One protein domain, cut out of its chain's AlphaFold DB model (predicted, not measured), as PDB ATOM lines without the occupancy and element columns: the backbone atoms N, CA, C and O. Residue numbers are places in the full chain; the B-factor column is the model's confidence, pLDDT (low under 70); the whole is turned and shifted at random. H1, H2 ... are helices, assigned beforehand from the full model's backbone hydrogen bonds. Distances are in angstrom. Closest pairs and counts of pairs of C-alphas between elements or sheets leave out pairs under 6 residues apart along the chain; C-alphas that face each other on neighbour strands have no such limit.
ATOM      1  N   ILE A   9      84.608  74.990 111.454       60.03
ATOM      2  CA  ILE A   9      84.220  73.662 111.016       60.03
ATOM      3  C   ILE A   9      84.198  73.776 109.499       60.03
ATOM      4  O   ILE A   9      83.197  74.142 108.889       60.03
ATOM      5  N   GLY A  10      85.373  73.608 108.901       64.00
ATOM      6  CA  GLY A  10      85.541  73.695 107.473       64.00
ATOM      7  C   GLY A  10      84.656  72.628 106.836       64.00
ATOM      8  O   GLY A  10      84.446  71.572 107.440       64.00
ATOM      9  N   PRO A  11      84.183  72.841 105.603       67.44
ATOM     10  CA  PRO A  11      83.277  71.920 104.906       67.44
ATOM     11  C   PRO A  11      83.815  70.478 104.783       67.44
ATOM     12  O   PRO A  11      83.079  69.558 104.443       67.44
ATOM     13  N   LEU A  12      85.101  70.265 105.079       71.44
ATOM     14  CA  LEU A  12      85.772  68.969 105.098       71.44
ATOM     15  C   LEU A  12      85.562  68.161 106.391       71.44
ATOM     16  O   LEU A  12      85.775  66.954 106.363       71.44
ATOM     17  N   LEU A  13      85.166  68.779 107.511       75.50
ATOM     18  CA  LEU A  13      84.976  68.059 108.778       75.50
ATOM     19  C   LEU A  13      83.721  67.170 108.746       75.50
ATOM     20  O   LEU A  13      83.716  66.084 109.317       75.50
ATOM     21  N   GLU A  14      82.676  67.615 108.047       78.75
ATOM     22  CA  GLU A  14      81.431  66.859 107.844       78.75
ATOM     23  C   GLU A  14      81.490  65.929 106.622       78.75
ATOM     24  O   GLU A  14      80.629  65.067 106.433       78.75
ATOM     25  N   TYR A  15      82.510  66.086 105.776       86.62
ATOM     26  CA  TYR A  15      82.637  65.316 104.549       86.62
ATOM     27  C   TYR A  15      82.992  63.850 104.841       86.62
ATOM     28  O   TYR A  15      84.063  63.520 105.353       86.62
ATOM     29  N   ASN A  16      82.093  62.942 104.452       85.75
ATOM     30  CA  ASN A  16      82.285  61.501 104.568       85.75
ATOM     31  C   ASN A  16      82.601  60.880 103.205       85.75
ATOM     32  O   ASN A  16      81.709  60.635 102.391       85.75
ATOM     33  N   SER A  17      83.867  60.524 102.993       88.50
ATOM     34  CA  SER A  17      84.326  59.885 101.758       88.50
ATOM     35  C   SER A  17      83.612  58.567 101.440       88.50
ATOM     36  O   SER A  17      83.469  58.227 100.272       88.50
ATOM     37  N   LEU A  18      83.126  57.819 102.437       86.50
ATOM     38  CA  LEU A  18      82.412  56.553 102.200       86.50
ATOM     39  C   LEU A  18      81.035  56.757 101.556       86.50
ATOM     40  O   LEU A  18      80.485  55.813 100.990       86.50
ATOM     41  N   LEU A  19      80.486  57.969 101.660       87.81
ATOM     42  CA  LEU A  19      79.238  58.373 101.019       87.81
ATOM     43  C   LEU A  19      79.470  59.062  99.667       87.81
ATOM     44  O   LEU A  19      78.501  59.343  98.964       87.81
ATOM     45  N   ASP A  20      80.725  59.309  99.280       90.12
ATOM     46  CA  ASP A  20      81.036  59.980  98.023       90.12
ATOM     47  C   ASP A  20      80.751  59.057  96.813       90.12
ATOM     48  O   ASP A  20      81.323  57.959  96.707       90.12
ATOM     49  N   PRO A  21      79.900  59.486  95.862       90.00
ATOM     50  CA  PRO A  21      79.563  58.697  94.680       90.00
ATOM     51  C   PRO A  21      80.760  58.429  93.753       90.00
ATOM     52  O   PRO A  21      80.836  57.352  93.158       90.00
ATOM     53  N   TYR A  22      81.717  59.352  93.650       92.25
ATOM     54  CA  TYR A  22      82.911  59.229  92.811       92.25
ATOM     55  C   TYR A  22      83.947  58.272  93.412       92.25
ATOM     56  O   TYR A  22      84.711  57.636  92.681       92.25
ATOM     57  N   LEU A  23      83.945  58.095  94.736       90.44
ATOM     58  CA  LEU A  23      84.843  57.163  95.427       90.44
ATOM     59  C   LEU A  23      84.270  55.747  95.565       90.44
ATOM     60  O   LEU A  23      84.982  54.826  95.979       90.44
ATOM     61  N   LYS A  24      83.018  55.519  95.154       89.44
ATOM     62  CA  LYS A  24      82.362  54.207  95.222       89.44
ATOM     63  C   LYS A  24      83.202  53.097  94.582       89.44
ATOM     64  O   LYS A  24      83.408  52.054  95.197       89.44
ATOM     65  N   ASN A  25      83.760  53.340  93.393       91.69
ATOM     66  CA  ASN A  25      84.598  52.367  92.676       91.69
ATOM     67  C   ASN A  25      85.931  52.071  93.375       91.69
ATOM     68  O   ASN A  25      86.538  51.024  93.149       91.69
ATOM     69  N   TYR A  26      86.416  52.986  94.210       92.50
ATOM     70  CA  TYR A  26      87.614  52.770  95.005       92.50
ATOM     71  C   TYR A  26      87.316  51.874  96.213       92.50
ATOM     72  O   TYR A  26      88.029  50.893  96.440       92.50
ATOM     73  N   PHE A  27      86.232  52.150  96.944       90.06
ATOM     74  CA  PHE A  27      85.868  51.407  98.156       90.06
ATOM     75  C   PHE A  27      85.281  50.015  97.890       90.06
ATOM     76  O   PHE A  27      85.386  49.135  98.746       90.06
ATOM     77  N   THR A  28      84.727  49.765  96.700       89.06
ATOM     78  CA  THR A  28      84.245  48.430  96.299       89.06
ATOM     79  C   THR A  28      85.369  47.443  95.983       89.06
ATOM     80  O   THR A  28      85.130  46.233  96.001       89.06
ATOM     81  N   LYS A  29      86.604  47.915  95.748       94.06
ATOM     82  CA  LYS A  29      87.764  47.043  95.495       94.06
ATOM     83  C   LYS A  29      87.961  46.065  96.663       94.06
ATOM     84  O   LYS A  29      87.980  46.515  97.810       94.06
ATOM     85  N   PRO A  30      88.211  44.758  96.427       93.56
ATOM     86  CA  PRO A  30      88.288  43.750  97.493       93.56
ATOM     87  C   PRO A  30      89.280  44.092  98.608       93.56
ATOM     88  O   PRO A  30      88.974  43.925  99.787       93.56
ATOM     89  N   ARG A  31      90.446  44.639  98.241       94.00
ATOM     90  CA  ARG A  31      91.472  45.091  99.190       94.00
ATOM     91  C   ARG A  31      90.967  46.220 100.093       94.00
ATOM     92  O   ARG A  31      91.165  46.159 101.305       94.00
ATOM     93  N   MET A  32      90.301  47.221  99.515       93.56
ATOM     94  CA  MET A  32      89.750  48.352 100.268       93.56
ATOM     95  C   MET A  32      88.566  47.920 101.122       93.56
ATOM     96  O   MET A  32      88.543  48.198 102.317       93.56
ATOM     97  N   ARG A  33      87.642  47.140 100.559       92.44
ATOM     98  CA  ARG A  33      86.508  46.575 101.290       92.44
ATOM     99  C   ARG A  33      86.962  45.727 102.478       92.44
ATOM    100  O   ARG A  33      86.442  45.899 103.575       92.44
ATOM    101  N   HIS A  34      87.963  44.865 102.298       94.00
ATOM    102  CA  HIS A  34      88.542  44.086 103.396       94.00
ATOM    103  C   HIS A  34      89.099  44.992 104.501       94.00
ATOM    104  O   HIS A  34      88.859  44.742 105.681       94.00
ATOM    105  N   HIS A  35      89.812  46.058 104.128       92.56
ATOM    106  CA  HIS A  35      90.364  47.005 105.090       92.56
ATOM    107  C   HIS A  35      89.268  47.729 105.887       92.56
ATOM    108  O   HIS A  35      89.331  47.760 107.112       92.56
ATOM    109  N   LEU A  36      88.227  48.226 105.215       91.12
ATOM    110  CA  LEU A  36      87.096  48.922 105.843       91.12
ATOM    111  C   LEU A  36      86.303  48.010 106.785       91.12
ATOM    112  O   LEU A  36      85.906  48.435 107.871       91.12
ATOM    113  N   VAL A  37      86.127  46.743 106.403       91.12
ATOM    114  CA  VAL A  37      85.497  45.724 107.253       91.12
ATOM    115  C   VAL A  37      86.363  45.423 108.474       91.12
ATOM    116  O   VAL A  37      85.861  45.367 109.594       91.12
ATOM    117  N   LYS A  38      87.680  45.274 108.294       89.56
ATOM    118  CA  LYS A  38      88.622  45.032 109.397       89.56
ATOM    119  C   LYS A  38      88.722  46.223 110.356       89.56
ATOM    120  O   LYS A  38      88.933  46.014 111.553       89.56
ATOM    121  N   ALA A  39      88.571  47.439 109.835       87.00
ATOM    122  CA  ALA A  39      88.524  48.683 110.596       87.00
ATOM    123  C   ALA A  39      87.172  48.915 111.299       87.00
ATOM    124  O   ALA A  39      87.093  49.767 112.179       87.00
ATOM    125  N   GLY A  40      86.125  48.157 110.948       86.75
ATOM    126  CA  GLY A  40      84.792  48.293 111.542       86.75
ATOM    127  C   GLY A  40      83.995  49.496 111.032       86.75
ATOM    128  O   GLY A  40      83.016  49.882 111.663       86.75
ATOM    129  N   LEU A  41      84.401  50.081 109.900       88.81
ATOM    130  CA  LEU A  41      83.706  51.206 109.262       88.81
ATOM    131  C   LEU A  41      82.530  50.738 108.402       88.81
ATOM    132  O   LEU A  41      81.547  51.453 108.229       88.81
ATOM    133  N   ILE A  42      82.633  49.523 107.863       90.44
ATOM    134  CA  ILE A  42      81.626  48.914 106.997       90.44
ATOM    135  C   ILE A  42      81.384  47.473 107.455       90.44
ATOM    136  O   ILE A  42      82.304  46.774 107.883       90.44
ATOM    137  N   ASN A  43      80.144  47.001 107.363       88.19
ATOM    138  CA  ASN A  43      79.790  45.611 107.625       88.19
ATOM    139  C   ASN A  43      80.259  44.685 106.479       88.19
ATOM    140  O   ASN A  43      80.529  45.126 105.364       88.19
ATOM    141  N   LYS A  44      80.290  43.366 106.700       86.75
ATOM    142  CA  LYS A  44      80.631  42.368 105.665       86.75
ATOM    143  C   LYS A  44      79.760  42.514 104.408       86.75
ATOM    144  O   LYS A  44      80.249  42.315 103.294       86.75
ATOM    145  N   SER A  45      78.509  42.935 104.587       87.06
ATOM    146  CA  SER A  45      77.540  43.189 103.516       87.06
ATOM    147  C   SER A  45      77.761  44.503 102.752       87.06
ATOM    148  O   SER A  45      77.108  44.713 101.741       87.06
ATOM    149  N   GLY A  46      78.676  45.377 103.189       82.88
ATOM    150  CA  GLY A  46      78.982  46.639 102.501       82.88
ATOM    151  C   GLY A  46      78.259  47.880 103.039       82.88
ATOM    152  O   GLY A  46      78.439  48.956 102.482       82.88
ATOM    153  N   PHE A  47      77.487  47.763 104.125       88.69
ATOM    154  CA  PHE A  47      76.797  48.898 104.756       88.69
ATOM    155  C   PHE A  47      77.687  49.643 105.751       88.69
ATOM    156  O   PHE A  47      78.381  49.004 106.543       88.69
ATOM    157  N   ILE A  48      77.634  50.976 105.738       89.31
ATOM    158  CA  ILE A  48      78.371  51.832 106.677       89.31
ATOM    159  C   ILE A  48      77.831  51.617 108.095       89.31
ATOM    160  O   ILE A  48      76.622  51.569 108.320       89.31
ATOM    161  N   ILE A  49      78.741  51.457 109.050       87.06
ATOM    162  CA  ILE A  49      78.423  51.275 110.465       87.06
ATOM    163  C   ILE A  49      78.408  52.653 111.136       87.06
ATOM    164  O   ILE A  49      79.303  53.460 110.905       87.06
ATOM    165  N   SER A  50      77.411  52.909 111.992       86.44
ATOM    166  CA  SER A  50      77.364  54.137 112.799       86.44
ATOM    167  C   SER A  50      78.632  54.292 113.645       86.44
ATOM    168  O   SER A  50      79.139  53.321 114.218       86.44
TER     169      SER A  50
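Overview. This is residues 9 to 50 of the 145 residues of an uncharacterized protein of Intoshia linei (UniProt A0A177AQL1). This domain has little regular structure: residues 9 to 16 stick out as a free arm, the chain then turns through the short helix H1 into the longer H2, and residues 40 to 50 fold back beside H2. The printed part has 42 residues, with two named helices, H1 then H2, and no named strand; it is all helix by class, though the helices hold only 14 residues. It is only just loose, close to compact, with a radius of gyration of the C-alphas of 11.0 A and spans of 31 by 21 by 13 A.

Arrangement. Residues 20 to 25 also stand free. H1, residues 24 to 27, and H2, residues 30 to 39, are close but not clearly touching; their closest C-alphas, of Phe 27 and Arg 33, are 5.8 A apart. In H2 every O i to N i+4 pair is within hydrogen-bond range; H1 is too short for such a pair.

Along the chain. H1 begins at C-alpha 24 (82.362, 54.207, 95.222) and is 5.4 A long. H2, 14.0 A long, ends at C-alpha 39 (88.524, 48.683, 110.596).

Size, cuts and confidence. The C-alphas of Ile 9 and Pro 30, the two farthest apart, are 33.1 A apart. The printed part has no cut, and the link from H1 to H2 is tight. Residues 9 to 11 have pLDDT under 70.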